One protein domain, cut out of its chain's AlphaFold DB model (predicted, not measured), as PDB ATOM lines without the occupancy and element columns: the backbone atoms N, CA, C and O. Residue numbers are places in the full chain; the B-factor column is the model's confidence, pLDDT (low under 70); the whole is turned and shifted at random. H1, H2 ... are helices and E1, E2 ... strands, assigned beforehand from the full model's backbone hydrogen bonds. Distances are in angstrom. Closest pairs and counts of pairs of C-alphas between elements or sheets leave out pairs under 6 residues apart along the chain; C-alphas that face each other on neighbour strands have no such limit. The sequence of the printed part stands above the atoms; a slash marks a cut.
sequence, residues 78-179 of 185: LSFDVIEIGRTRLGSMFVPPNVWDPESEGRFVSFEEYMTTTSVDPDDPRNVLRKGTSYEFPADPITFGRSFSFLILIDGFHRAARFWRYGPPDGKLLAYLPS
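What this domain is: This is residues 78 to 179 of the 185 residues of an uncharacterized protein of Bradyrhizobium sp. DFCI-1 (UniProt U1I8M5). A strongly twisted sheet of four strands makes one side of the domain, and three short helices form a loose triangle next to it: H1 and H3 graze the sheet, and H2 lies beyond it. Two long stretches with no named element, residues 93 to 110 and 117 to 141, make much of the rest. The printed part has 102 residues, with 47 in named elements, under half; along the chain these are E1, H1, H2, E2, E3, H3 and E4, three helices and four strands, and the class is mixed. The sheet's order is E1, E4, E2, E3, with mixed directions. The whole is compact, with a radius of gyration of the C-alphas of 13.2 A and spans of 40 by 33 by 20 A.

How they stand to each other: E1, residues 79 to 85, is an edge strand, antiparallel to E4, residues 173 to 178; N 83 and O 175 are 2.9 A apart, within hydrogen-bond range. E4 is parallel to E2, residues 142 to 147, with N 176 and O 142 at 2.8 A. E2 and E3, residues 150 to 155, form an antiparallel hairpin, with N 145 and O 152 at 2.8 A. The pairing of E2 is staggered: residues 142 to 143 pair with E4, residues 143 to 147 with E3. From edge to edge the strands' lines turn by 89 degrees. H1, residues 87 to 92, only grazes the sheet, as does H3, residues 157 to 166, with its residues 157 to 163. H1 and H3 only just touch, with 3 pairs of C-alphas within 8 A; the closest are those of Arg 87 and Trp 164, 6.5 A apart. H2, residues 111 to 116, is not on the sheet. It touches H1, about perpendicular at 84 degrees, the closest C-alphas being those of Gly 91 and Glu 112, 4.4 A apart. H2 and H3 are close but not clearly touching; the C-alphas of Met 115 and Ala 161 are closest, at 7.3 A. In H1, H2 and H3 every O i to N i+4 pair is within hydrogen-bond range.

Where its parts are: E1 begins at C-alpha 79, (4.272, 48.596, -21.443), and is 17.9 A long. H1 and H2 have six residues each. E2 measures 16.8 A, E3 15.3 A and H3 13.9 A, with C-alpha 157 at (15.594, 45.370, -38.561). E4, 15.6 A, ends at C-alpha 178, (5.028, 51.982, -26.350).

The domain as a whole: The two C-alphas farthest apart, those of Thr 133 and Phe 148, are 40.7 A apart. The printed part has no cut. The links H1 to H2, 18 residues, and H2 to E2, 25 residues, are long. Mean pLDDT of the printed part is 89.4; residues 131 to 138 are under 70.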
ATOM      1  N   LEU A  78       6.765  51.608 -19.879       92.81
ATOM      2  CA  LEU A  78       6.376  50.560 -18.924       92.81
ATOM      3  C   LEU A  78       5.732  49.355 -19.613       92.81
ATOM      4  O   LEU A  78       5.903  48.218 -19.172       92.81
ATOM      5  N   SER A  79       5.012  49.605 -20.702       94.88
ATOM      6  CA  SER A  79       4.272  48.596 -21.443       94.88
ATOM      7  C   SER A  79       4.164  48.957 -22.919       94.88
ATOM      8  O   SER A  79       4.465  50.085 -23.326       94.88
ATOM      9  N   PHE A  80       3.724  47.980 -23.703       95.12
ATOM     10  CA  PHE A  80       3.564  48.073 -25.140       95.12
ATOM     11  C   PHE A  80       2.198  47.557 -25.570       95.12
ATOM     12  O   PHE A  80       1.672  46.599 -25.006       95.12
ATOM     13  N   ASP A  81       1.671  48.150 -26.629       94.00
ATOM     14  CA  ASP A  81       0.562  47.593 -27.382       94.00
ATOM     15  C   ASP A  81       1.117  46.869 -28.607       94.00
ATOM     16  O   ASP A  81       2.031  47.362 -29.277       94.00
ATOM     17  N   VAL A  82       0.565  45.697 -28.903       92.94
ATOM     18  CA  VAL A  82       0.841  44.978 -30.144       92.94
ATOM     19  C   VAL A  82      -0.115  45.494 -31.206       92.94
ATOM     20  O   VAL A  82      -1.333  45.340 -31.091       92.94
ATOM     21  N   ILE A  83       0.444  46.121 -32.236       92.38
ATOM     22  CA  ILE A  83      -0.314  46.700 -33.346       92.38
ATOM     23  C   ILE A  83       0.166  46.160 -34.686       92.38
ATOM     24  O   ILE A  83       1.320  45.765 -34.840       92.38
ATOM     25  N   GLU A  84      -0.706  46.217 -35.685       92.50
ATOM     26  CA  GLU A  84      -0.328  46.008 -37.077       92.50
ATOM     27  C   GLU A  84       0.138  47.319 -37.720       92.50
ATOM     28  O   GLU A  84      -0.564  48.333 -37.701       92.50
ATOM     29  N   ILE A  85       1.307  47.301 -38.358       92.75
ATOM     30  CA  ILE A  85       1.821  48.430 -39.140       92.75
ATOM     31  C   ILE A  85       1.966  48.050 -40.612       92.75
ATOM     32  O   ILE A  85       2.425  46.964 -40.956       92.75
ATOM     33  N   GLY A  86       1.583  48.967 -41.501       93.75
ATOM     34  CA  GLY A  86       1.829  48.842 -42.939       93.75
ATOM     35  C   GLY A  86       3.145  49.489 -43.369       93.75
ATOM     36  O   GLY A  86       3.818  50.155 -42.579       93.75
ATOM     37  N   ARG A  87       3.471  49.353 -44.659       93.88
ATOM     38  CA  ARG A  87       4.703  49.898 -45.251       93.88
ATOM     39  C   ARG A  87       4.834  51.413 -45.070       93.88
ATOM     40  O   ARG A  87       5.885  51.853 -44.631       93.88
ATOM     41  N   THR A  88       3.780  52.193 -45.318       94.31
ATOM     42  CA  THR A  88       3.806  53.661 -45.148       94.31
ATOM     43  C   THR A  88       4.205  54.063 -43.733       94.31
ATOM     44  O   THR A  88       5.121  54.860 -43.542       94.31
ATOM     45  N   ARG A  89       3.562  53.455 -42.727       93.25
ATOM     46  CA  ARG A  89       3.854  53.738 -41.322       93.25
ATOM     47  C   ARG A  89       5.279  53.327 -40.973       93.25
ATOM     48  O   ARG A  89       5.997  54.147 -40.421       93.25
ATOM     49  N   LEU A  90       5.707  52.119 -41.356       95.38
ATOM     50  CA  LEU A  90       7.090  51.670 -41.170       95.38
ATOM     51  C   LEU A  90       8.101  52.651 -41.782       95.38
ATOM     52  O   LEU A  90       9.049  53.023 -41.102       95.38
ATOM     53  N   GLY A  91       7.875  53.100 -43.020       95.88
ATOM     54  CA  GLY A  91       8.768  54.006 -43.749       95.88
ATOM     55  C   GLY A  91       9.016  55.331 -43.029       95.88
ATOM     56  O   GLY A  91      10.138  55.825 -43.054       95.88
ATOM     57  N   SER A  92       7.998  55.855 -42.338       94.50
ATOM     58  CA  SER A  92       8.077  57.101 -41.560       94.50
ATOM     59  C   SER A  92       8.788  56.980 -40.203       94.50
ATOM     60  O   SER A  92       9.133  57.999 -39.610       94.50
ATOM     61  N   MET A  93       9.010  55.762 -39.696       94.94
ATOM     62  CA  MET A  93       9.673  55.543 -38.403       94.94
ATOM     63  C   MET A  93      11.177  55.754 -38.517       94.94
ATOM     64  O   MET A  93      11.749  55.542 -39.582       94.94
ATOM     65  N   PHE A  94      11.840  56.112 -37.419       96.69
ATOM     66  CA  PHE A  94      13.270  56.406 -37.455       96.69
ATOM     67  C   PHE A  94      14.141  55.188 -37.151       96.69
ATOM     68  O   PHE A  94      13.840  54.390 -36.263       96.69
ATOM     69  N   VAL A  95      15.268  55.091 -37.850       96.69
ATOM     70  CA  VAL A  95      16.366  54.163 -37.569       96.69
ATOM     71  C   VAL A  95      17.467  54.936 -36.833       96.69
ATOM     72  O   VAL A  95      17.898  55.988 -37.317       96.69
ATOM     73  N   PRO A  96      17.920  54.467 -35.655       95.00
ATOM     74  CA  PRO A  96      18.965  55.143 -34.904       95.00
ATOM     75  C   PRO A  96      20.344  54.928 -35.551       95.00
ATOM     76  O   PRO A  96      20.588  53.868 -36.135       95.00
ATOM     77  N   PRO A  97      21.282  55.880 -35.400       92.88
ATOM     78  CA  PRO A  97      22.588  55.834 -36.067       92.88
ATOM     79  C   PRO A  97      23.401  54.578 -35.738       92.88
ATOM     80  O   PRO A  97      24.068  54.011 -36.596       92.88
ATOM     81  N   ASN A  98      23.267  54.083 -34.508       90.88
ATOM     82  CA  ASN A  98      24.043  52.961 -33.970       90.88
ATOM     83  C   ASN A  98      23.794  51.624 -34.692       90.88
ATOM     84  O   ASN A  98      24.525  50.666 -34.472       90.88
ATOM     85  N   VAL A  99      22.730  51.532 -35.492       89.38
ATOM     86  CA  VAL A  99      22.371  50.323 -36.256       89.38
ATOM     87  C   VAL A  99      23.235  50.167 -37.505       89.38
ATOM     88  O   VAL A  99      23.360  49.064 -38.027       89.38
ATOM     89  N   TRP A 100      23.811  51.264 -37.985       91.38
ATOM     90  CA  TRP A 100      24.468  51.362 -39.284       91.38
ATOM     91  C   TRP A 100      25.609  52.385 -39.239       91.38
ATOM     92  O   TRP A 100      25.782  53.218 -40.125       91.38
ATOM     93  N   ASP A 101      26.336  52.362 -38.124       88.50
ATOM     94  CA  ASP A 101      27.584  53.089 -37.916       88.50
ATOM     95  C   ASP A 101      28.732  52.360 -38.647       88.50
ATOM     96  O   ASP A 101      28.774  51.127 -38.590       88.50
ATOM     97  N   PRO A 102      29.674  53.073 -39.296       90.69
ATOM     98  CA  PRO A 102      29.851  54.529 -39.319       90.69
ATOM     99  C   PRO A 102      29.056  55.279 -40.400       90.69
ATOM    100  O   PRO A 102      29.050  56.510 -40.394       90.69
ATOM    101  N   GLU A 103      28.381  54.586 -41.323       91.00
ATOM    102  CA  GLU A 103      27.718  55.204 -42.485       91.00
ATOM    103  C   GLU A 103      26.590  56.174 -42.110       91.00
ATOM    104  O   GLU A 103      26.248  57.070 -42.882       91.00
ATOM    105  N   SER A 104      26.011  56.010 -40.922       91.94
ATOM    106  CA  SER A 104      24.983  56.907 -40.400       91.94
ATOM    107  C   SER A 104      25.479  58.332 -40.133       91.94
ATOM    108  O   SER A 104      24.665  59.258 -40.088       91.94
ATOM    109  N   GLU A 105      26.785  58.527 -39.913       92.31
ATOM    110  CA  GLU A 105      27.385  59.800 -39.482       92.31
ATOM    111  C   GLU A 105      26.674  60.414 -38.253       92.31
ATOM    112  O   GLU A 105      26.556  61.632 -38.110       92.31
ATOM    113  N   GLY A 106      26.135  59.567 -37.367       91.75
ATOM    114  CA  GLY A 106      25.402  59.998 -36.173       91.75
ATOM    115  C   GLY A 106      23.970  60.487 -36.432       91.75
ATOM    116  O   GLY A 106      23.320  60.984 -35.508       91.75
ATOM    117  N   ARG A 107      23.445  60.345 -37.654       93.00
ATOM    118  CA  ARG A 107      22.097  60.801 -38.016       93.00
ATOM    119  C   ARG A 107      21.030  59.744 -37.740       93.00
ATOM    120  O   ARG A 107      21.192  58.560 -38.031       93.00
ATOM    121  N   PHE A 108      19.892  60.215 -37.237       94.56
ATOM    122  CA  PHE A 108      18.632  59.483 -37.313       94.56
ATOM    123  C   PHE A 108      18.026  59.730 -38.691       94.56
ATOM    124  O   PHE A 108      17.926  60.880 -39.117       94.56
ATOM    125  N   VAL A 109      17.602  58.667 -39.364       96.00
ATOM    126  CA  VAL A 109      16.954  58.742 -40.684       96.00
ATOM    127  C   VAL A 109      15.648  57.968 -40.662       96.00
ATOM    128  O   VAL A 109      15.463  57.099 -39.807       96.00
ATOM    129  N   SER A 110      14.739  58.267 -41.586       97.06
ATOM    130  CA  SER A 110      13.539  57.448 -41.747       97.06
ATOM    131  C   SER A 110      13.920  56.032 -42.197       97.06
ATOM    132  O   SER A 110      14.969  55.812 -42.805       97.06
ATOM    133  N   PHE A 111      13.074  55.049 -41.911       97.31
ATOM    134  CA  PHE A 111      13.296  53.677 -42.349       97.31
ATOM    135  C   PHE A 111      13.318  53.592 -43.878       97.31
ATOM    136  O   PHE A 111      14.107  52.839 -44.446       97.31
ATOM    137  N   GLU A 112      12.488  54.389 -44.553       97.56
ATOM    138  CA  GLU A 112      12.516  54.505 -46.009       97.56
ATOM    139  C   GLU A 112      13.884  54.987 -46.513       97.56
ATOM    140  O   GLU A 112      14.475  54.324 -47.364       97.56
ATOM    141  N   GLU A 113      14.424  56.075 -45.950       97.00
ATOM    142  CA  GLU A 113      15.746  56.596 -46.311       97.00
ATOM    143  C   GLU A 113      16.839  55.560 -46.023       97.00
ATOM    144  O   GLU A 113      17.634  55.246 -46.910       97.00
ATOM    145  N   TYR A 114      16.824  54.948 -44.836       97.06
ATOM    146  CA  TYR A 114      17.745  53.876 -44.455       97.06
ATOM    147  C   TYR A 114      17.794  52.754 -45.501       97.06
ATOM    148  O   TYR A 114      18.874  52.311 -45.899       97.06
ATOM    149  N   MET A 115      16.636  52.335 -46.017       96.50
ATOM    150  CA  MET A 115      16.539  51.263 -47.009       96.50
ATOM    151  C   MET A 115      17.021  51.647 -48.417       96.50
ATOM    152  O   MET A 115      17.231  50.744 -49.232       96.50
ATOM    153  N   THR A 116      17.219  52.937 -48.712       95.50
ATOM    154  CA  THR A 116      17.850  53.394 -49.970       95.50
ATOM    155  C   THR A 116      19.376  53.316 -49.945       95.50
ATOM    156  O   THR A 116      20.020  53.408 -50.989       95.50
ATOM    157  N   THR A 117      19.960  53.122 -48.764       93.00
ATOM    158  CA  THR A 117      21.411  53.038 -48.581       93.00
ATOM    159  C   THR A 117      21.926  51.609 -48.763       93.00
ATOM    160  O   THR A 117      21.165  50.638 -48.738       93.00
ATOM    161  N   THR A 118      23.237  51.460 -48.956       88.00
ATOM    162  CA  THR A 118      23.890  50.160 -49.178       88.00
ATOM    163  C   THR A 118      24.865  49.827 -48.060       88.00
ATOM    164  O   THR A 118      25.493  50.725 -47.506       88.00
ATOM    165  N   SER A 119      25.043  48.534 -47.795       89.69
ATOM    166  CA  SER A 119      26.072  48.006 -46.898       89.69
ATOM    167  C   SER A 119      26.866  46.917 -47.602       89.69
ATOM    168  O   SER A 119      26.296  46.148 -48.379       89.69
ATOM    169  N   VAL A 120      28.164  46.835 -47.317       88.81
ATOM    170  CA  VAL A 120      29.012  45.721 -47.772       88.81
ATOM    171  C   VAL A 120      29.004  44.543 -46.797       88.81
ATOM    172  O   VAL A 120      29.408  43.450 -47.182       88.81
ATOM    173  N   ASP A 121      28.540  44.749 -45.563       88.06
ATOM    174  CA  ASP A 121      28.459  43.697 -44.552       88.06
ATOM    175  C   ASP A 121      27.304  42.733 -44.891       88.06
ATOM    176  O   ASP A 121      26.146  43.160 -44.918       88.06
ATOM    177  N   PRO A 122      27.567  41.442 -45.171       86.56
ATOM    178  CA  PRO A 122      26.515  40.484 -45.503       86.56
ATOM    179  C   PRO A 122      25.480  40.288 -44.386       86.56
ATOM    180  O   PRO A 122      24.342  39.930 -44.695       86.56
ATOM    181  N   ASP A 123      25.838  40.544 -43.124       84.81
ATOM    182  CA  ASP A 123      24.939  40.392 -41.975       84.81
ATOM    183  C   ASP A 123      24.102  41.655 -41.700       84.81
ATOM    184  O   ASP A 123      23.191  41.633 -40.863       84.81
ATOM    185  N   ASP A 124      24.345  42.742 -42.439       90.50
ATOM    186  CA  ASP A 124      23.604  43.994 -42.313       90.50
ATOM    187  C   ASP A 124      22.096  43.785 -42.558       90.50
ATOM    188  O   ASP A 124      21.704  43.122 -43.528       90.50
ATOM    189  N   PRO A 125      21.205  44.386 -41.746       89.81
ATOM    190  CA  PRO A 125      19.763  44.281 -41.951       89.81
ATOM    191  C   PRO A 125      19.264  44.725 -43.329       89.81
ATOM    192  O   PRO A 125      18.211  44.269 -43.773       89.81
ATOM    193  N   ARG A 126      19.998  45.595 -44.030       92.50
ATOM    194  CA  ARG A 126      19.697  45.996 -45.409       92.50
ATOM    195  C   ARG A 126      19.960  44.858 -46.389       92.50
ATOM    196  O   ARG A 126      19.279  44.781 -47.405       92.50
ATOM    197  N   ASN A 127      20.866  43.929 -46.100       90.25
ATOM    198  CA  ASN A 127      21.288  42.858 -47.007       90.25
ATOM    199  C   ASN A 127      20.428  41.588 -46.905       90.25
ATOM    200  O   ASN A 127      20.885  40.460 -47.075       90.25
ATOM    201  N   VAL A 128      19.125  41.765 -46.690       87.94
ATOM    202  CA  VAL A 128      18.179  40.650 -46.609       87.94
ATOM    203  C   VAL A 128      17.934  39.982 -47.959       87.94
ATOM    204  O   VAL A 128      17.677  40.637 -48.971       87.94
ATOM    205  N   LEU A 129      17.923  38.651 -47.933       83.38
ATOM    206  CA  LEU A 129      17.539  37.799 -49.054       83.38
ATOM    207  C   LEU A 129      16.068  37.383 -48.941       83.38
ATOM    208  O   LEU A 129      15.509  37.268 -47.844       83.38
ATOM    209  N   ARG A 130      15.446  37.101 -50.088       74.25
ATOM    210  CA  ARG A 130      14.125  36.469 -50.136       74.25
ATOM    211  C   ARG A 130      14.254  35.023 -49.642       74.25
ATOM    212  O   ARG A 130      14.982  34.235 -50.239       74.25
ATOM    213  N   LYS A 131      13.556  34.669 -48.557       66.50
ATOM    214  CA  LYS A 131      13.406  33.270 -48.127       66.50
ATOM    215  C   LYS A 131      12.294  32.625 -48.959       66.50
ATOM    216  O   LYS A 131      11.178  33.126 -48.953       66.50
ATOM    217  N   GLY A 132      12.600  31.540 -49.673       65.50
ATOM    218  CA  GLY A 132      11.609  30.756 -50.419       65.50
ATOM    219  C   GLY A 132      10.976  31.462 -51.630       65.50
ATOM    220  O   GLY A 132      11.444  32.497 -52.110       65.50
ATOM    221  N   THR A 133       9.907  30.861 -52.159       62.62
ATOM    222  CA  THR A 133       9.166  31.361 -53.332       62.62
ATOM    223  C   THR A 133       8.096  32.392 -52.960       62.62
ATOM    224  O   THR A 133       7.806  33.279 -53.763       62.62
ATOM    225  N   SER A 134       7.565  32.357 -51.737       58.91
ATOM    226  CA  SER A 134       6.590  33.312 -51.186       58.91
ATOM    227  C   SER A 134       7.146  34.031 -49.959       58.91
ATOM    228  O   SER A 134       7.932  33.463 -49.209       58.91
ATOM    229  N   TYR A 135       6.743  35.288 -49.753       62.59
ATOM    230  CA  TYR A 135       7.062  36.008 -48.522       62.59
ATOM    231  C   TYR A 135       6.290  35.394 -47.349       62.59
ATOM    232  O   TYR A 135       5.066  35.292 -47.408       62.59
ATOM    233  N   GLU A 136       7.002  35.007 -46.294       64.50
ATOM    234  CA  GLU A 136       6.412  34.577 -45.027       64.50
ATOM    235  C   GLU A 136       6.462  35.737 -44.032       64.50
ATOM    236  O   GLU A 136       7.526  36.324 -43.799       64.50
ATOM    237  N   PHE A 137       5.308  36.075 -43.453       61.19
ATOM    238  CA  PHE A 137       5.249  37.073 -42.393       61.19
ATOM    239  C   PHE A 137       5.984  36.543 -41.161       61.19
ATOM    240  O   PHE A 137       5.738  35.409 -40.743       61.19
ATOM    241  N   PRO A 138       6.892  37.331 -40.567       64.81
ATOM    242  CA  PRO A 138       7.508  36.932 -39.318       64.81
ATOM    243  C   PRO A 138       6.448  36.861 -38.214       64.81
ATOM    244  O   PRO A 138       5.632  37.771 -38.085       64.81
ATOM    245  N   ALA A 139       6.486  35.795 -37.412       71.38
ATOM    246  CA  ALA A 139       5.612  35.648 -36.248       71.38
ATOM    247  C   ALA A 139       5.999  36.612 -35.111       71.38
ATOM    248  O   ALA A 139       5.131  37.114 -34.404       71.38
ATOM    249  N   ASP A 140       7.297  36.890 -34.961       82.06
ATOM    250  CA  ASP A 140       7.814  37.765 -33.910       82.06
ATOM    251  C   ASP A 140       7.615  39.250 -34.278       82.06
ATOM    252  O   ASP A 140       8.120  39.689 -35.326       82.06
ATOM    253  N   PRO A 141       6.943  40.051 -33.422       90.69
ATOM    254  CA  PRO A 141       6.787  41.482 -33.651       90.69
ATOM    255  C   PRO A 141       8.134  42.209 -33.753       90.69
ATOM    256  O   PRO A 141       9.148  41.774 -33.206       90.69
ATOM    257  N   ILE A 142       8.166  43.336 -34.458       93.88
ATOM    258  CA  ILE A 142       9.276  44.298 -34.344       93.88
ATOM    259  C   ILE A 142       9.051  45.204 -33.127       93.88
ATOM    260  O   ILE A 142       7.919  45.333 -32.670       93.88
ATOM    261  N   THR A 143      10.089  45.857 -32.604       95.50
ATOM    262  CA  THR A 143       9.938  46.708 -31.407       95.50
ATOM    263  C   THR A 143      10.303  48.149 -31.709       95.50
ATOM    264  O   THR A 143      11.371  48.422 -32.265       95.50
ATOM    265  N   PHE A 144       9.438  49.075 -31.292       96.00
ATOM    266  CA  PHE A 144       9.724  50.504 -31.298       96.00
ATOM    267  C   PHE A 144      10.018  51.013 -29.892       96.00
ATOM    268  O   PHE A 144       9.282  50.741 -28.952       96.00
ATOM    269  N   GLY A 145      11.076  51.803 -29.759       95.19
ATOM    270  CA  GLY A 145      11.278  52.700 -28.630       95.19
ATOM    271  C   GLY A 145      10.846  54.120 -28.975       95.19
ATOM    272  O   GLY A 145      10.200  54.375 -29.994       95.19
ATOM    273  N   ARG A 146      11.251  55.068 -28.133       91.31
ATOM    274  CA  ARG A 146      11.018  56.494 -28.343       91.31
ATOM    275  C   ARG A 146      12.251  57.335 -28.044       91.31
ATOM    276  O   ARG A 146      13.035  57.038 -27.146       91.31
ATOM    277  N   SER A 147      12.364  58.443 -28.760       87.94
ATOM    278  CA  SER A 147      13.254  59.551 -28.431       87.94
ATOM    279  C   SER A 147      12.476  60.842 -28.615       87.94
ATOM    280  O   SER A 147      12.009  61.129 -29.716       87.94
ATOM    281  N   PHE A 148      12.287  61.607 -27.539       81.56
ATOM    282  CA  PHE A 148      11.374  62.754 -27.524       81.56
ATOM    283  C   PHE A 148       9.980  62.374 -28.063       81.56
ATOM    284  O   PHE A 148       9.279  61.589 -27.430       81.56
ATOM    285  N   SER A 149       9.583  62.919 -29.216       79.94
ATOM    286  CA  SER A 149       8.300  62.648 -29.884       79.94
ATOM    287  C   SER A 149       8.411  61.646 -31.041       79.94
ATOM    288  O   SER A 149       7.424  61.393 -31.722       79.94
ATOM    289  N   PHE A 150       9.595  61.081 -31.287       86.94
ATOM    290  CA  PHE A 150       9.838  60.181 -32.410       86.94
ATOM    291  C   PHE A 150       9.809  58.725 -31.973       86.94
ATOM    292  O   PHE A 150      10.403  58.353 -30.957       86.94
ATOM    293  N   LEU A 151       9.167  57.896 -32.790       92.94
ATOM    294  CA  LEU A 151       9.253  56.449 -32.693       92.94
ATOM    295  C   LEU A 151      10.512  55.956 -33.390       92.94
ATOM    296  O   LEU A 151      10.778  56.289 -34.547       92.94
ATOM    297  N   ILE A 152      11.273  55.146 -32.664       95.56
ATOM    298  CA  ILE A 152      12.569  54.638 -33.095       95.56
ATOM    299  C   ILE A 152      12.448  53.126 -33.240       95.56
ATOM    300  O   ILE A 152      12.095  52.457 -32.273       95.56
ATOM    301  N   LEU A 153      12.732  52.570 -34.415       96.50
ATOM    302  CA  LEU A 153      12.861  51.123 -34.575       96.50
ATOM    303  C   LEU A 153      14.101  50.672 -33.800       96.50
ATOM    304  O   LEU A 153      15.191  51.183 -34.050       96.50
ATOM    305  N   ILE A 154      13.938  49.749 -32.852       95.06
ATOM    306  CA  ILE A 154      15.037  49.281 -31.991       95.06
ATOM    307  C   ILE A 154      15.288  47.778 -32.078       95.06
ATOM    308  O   ILE A 154      16.362  47.334 -31.696       95.06
ATOM    309  N   ASP A 155      14.341  47.005 -32.604       93.19
ATOM    310  CA  ASP A 155      14.492  45.570 -32.855       93.19
ATOM    311  C   ASP A 155      13.772  45.177 -34.149       93.19
ATOM    312  O   ASP A 155      12.806  45.815 -34.567       93.19
ATOM    313  N   GLY A 156      14.219  44.083 -34.763       91.12
ATOM    314  CA  GLY A 156      13.554  43.476 -35.903       91.12
ATOM    315  C   GLY A 156      13.949  44.095 -37.236       91.12
ATOM    316  O   GLY A 156      13.200  43.971 -38.202       91.12
ATOM    317  N   PHE A 157      15.126  44.718 -37.334       92.38
ATOM    318  CA  PHE A 157      15.594  45.370 -38.561       92.38
ATOM    319  C   PHE A 157      15.589  44.434 -39.779       92.38
ATOM    320  O   PHE A 157      15.057  44.810 -40.819       92.38
ATOM    321  N   HIS A 158      16.074  43.188 -39.664       89.94
ATOM    322  CA  HIS A 158      15.990  42.218 -40.771       89.94
ATOM    323  C   HIS A 158      14.539  41.863 -41.123       89.94
ATOM    324  O   HIS A 158      14.221  41.656 -42.295       89.94
ATOM    325  N   ARG A 159      13.640  41.792 -40.130       90.38
ATOM    326  CA  ARG A 159      12.205  41.519 -40.343       90.38
ATOM    327  C   ARG A 159      11.549  42.677 -41.103       90.38
ATOM    328  O   ARG A 159      10.914  42.449 -42.136       90.38
ATOM    329  N   ALA A 160      11.794  43.905 -40.652       93.88
ATOM    330  CA  ALA A 160      11.343  45.138 -41.284       93.88
ATOM    331  C   ALA A 160      11.885  45.282 -42.716       93.88
ATOM    332  O   ALA A 160      11.121  45.544 -43.643       93.88
ATOM    333  N   ALA A 161      13.177  45.023 -42.934       93.88
ATOM    334  CA  ALA A 161      13.800  45.111 -44.252       93.88
ATOM    335  C   ALA A 161      13.251  44.061 -45.229       93.88
ATOM    336  O   ALA A 161      12.988  44.373 -46.394       93.88
ATOM    337  N   ARG A 162      13.013  42.821 -44.770       91.69
ATOM    338  CA  ARG A 162      12.379  41.780 -45.602       91.69
ATOM    339  C   ARG A 162      10.965  42.180 -45.997       91.69
ATOM    340  O   ARG A 162      10.601  42.026 -47.160       91.69
ATOM    341  N   PHE A 163      10.180  42.701 -45.056       92.62
ATOM    342  CA  PHE A 163       8.835  43.202 -45.335       92.62
ATOM    343  C   PHE A 163       8.846  44.372 -46.328       92.62
ATOM    344  O   PHE A 163       8.057  44.410 -47.275       92.62
ATOM    345  N   TRP A 164       9.784  45.302 -46.160       94.31
ATOM    346  CA  TRP A 164       9.951  46.444 -47.051       94.31
ATOM    347  C   TRP A 164      10.270  46.025 -48.487       94.31
ATOM    348  O   TRP A 164       9.641  46.517 -49.421       94.31
ATOM    349  N   ARG A 165      11.203  45.082 -48.671       91.94
ATOM    350  CA  ARG A 165      11.650  44.643 -50.004       91.94
ATOM    351  C   ARG A 165      10.715  43.646 -50.679       91.94
ATOM    352  O   ARG A 165      10.554  43.694 -51.895       91.94
ATOM    353  N   TYR A 166      10.147  42.719 -49.914       91.69
ATOM    354  CA  TYR A 166       9.483  41.531 -50.465       91.69
ATOM    355  C   TYR A 166       8.048  41.334 -49.975       91.69
ATOM    356  O   TYR A 166       7.346  40.487 -50.524       91.69
ATOM    357  N   GLY A 167       7.611  42.084 -48.962       88.38
ATOM    358  CA  GLY A 167       6.240  42.017 -48.468       88.38
ATOM    359  C   GLY A 167       5.226  42.523 -49.505       88.38
ATOM    360  O   GLY A 167       5.582  43.326 -50.380       88.38
ATOM    361  N   PRO A 168       3.961  42.080 -49.420       88.75
ATOM    362  CA  PRO A 168       2.905  42.594 -50.284       88.75
ATOM    363  C   PRO A 168       2.611  44.074 -49.965       88.75
ATOM    364  O   PRO A 168       2.829  44.500 -48.827       88.75
ATOM    365  N   PRO A 169       2.140  44.881 -50.937       86.12
ATOM    366  CA  PRO A 169       1.900  46.317 -50.739       86.12
ATOM    367  C   PRO A 169       0.938  46.654 -49.589       86.12
ATOM    368  O   PRO A 169       1.124  47.655 -48.901       86.12
ATOM    369  N   ASP A 170      -0.066  45.809 -49.373       88.88
ATOM    370  CA  ASP A 170      -1.085  45.890 -48.324       88.88
ATOM    371  C   ASP A 170      -0.740  45.065 -47.073       88.88
ATOM    372  O   ASP A 170      -1.510  45.042 -46.111       88.88
ATOM    373  N   GLY A 171       0.429  44.417 -47.060       89.06
ATOM    374  CA  GLY A 171       0.874  43.589 -45.950       89.06
ATOM    375  C   GLY A 171       1.059  44.368 -44.651       89.06
ATOM    376  O   GLY A 171       1.193  45.597 -44.637       89.06
ATOM    377  N   LYS A 172       1.094  43.622 -43.547       91.56
ATOM    378  CA  LYS A 172       1.232  44.158 -42.194       91.56
ATOM    379  C   LYS A 172       2.329  43.439 -41.421       91.56
ATOM    380  O   LYS A 172       2.543  42.247 -41.607       91.56
ATOM    381  N   LEU A 173       3.012  44.166 -40.545       91.88
ATOM    382  CA  LEU A 173       3.875  43.599 -39.515       91.88
ATOM    383  C   LEU A 173       3.264  43.843 -38.147       91.88
ATOM    384  O   LEU A 173       2.774  44.941 -37.888       91.88
ATOM    385  N   LEU A 174       3.367  42.856 -37.264       92.94
ATOM    386  CA  LEU A 174       3.132  43.088 -35.847       92.94
ATOM    387  C   LEU A 174       4.283  43.909 -35.268       92.94
ATOM    388  O   LEU A 174       5.455  43.685 -35.594       92.94
ATOM    389  N   ALA A 175       3.948  44.852 -34.399       94.06
ATOM    390  CA  ALA A 175       4.910  45.693 -33.718       94.06
ATOM    391  C   ALA A 175       4.518  45.941 -32.263       94.06
ATOM    392  O   ALA A 175       3.367  46.266 -31.984       94.06
ATOM    393  N   TYR A 176       5.499  45.862 -31.365       95.44
ATOM    394  CA  TYR A 176       5.410  46.439 -30.032       95.44
ATOM    395  C   TYR A 176       5.600  47.948 -30.133       95.44
ATOM    396  O   TYR A 176       6.670  48.435 -30.515       95.44
ATOM    397  N   LEU A 177       4.557  48.685 -29.773       94.00
ATOM    398  CA  LEU A 177       4.547  50.137 -29.722       94.00
ATOM    399  C   LEU A 177       4.377  50.592 -28.264       94.00
ATOM    400  O   LEU A 177       3.477  50.077 -27.606       94.00
ATOM    401  N   PRO A 178       5.184  51.530 -27.733       93.81
ATOM    402  CA  PRO A 178       5.028  51.982 -26.350       93.81
ATOM    403  C   PRO A 178       3.599  52.475 -26.064       93.81
ATOM    404  O   PRO A 178       3.100  53.359 -26.767       93.81
ATOM    405  N   SER A 179       2.948  51.915 -25.037       89.62
ATOM    406  CA  SER A 179       1.568  52.263 -24.670       89.62
ATOM    407  C   SER A 179       1.463  53.723 -24.205       89.62
ATOM    408  O   SER A 179       2.413  54.301 -23.669       89.62
TER     409      SER A 179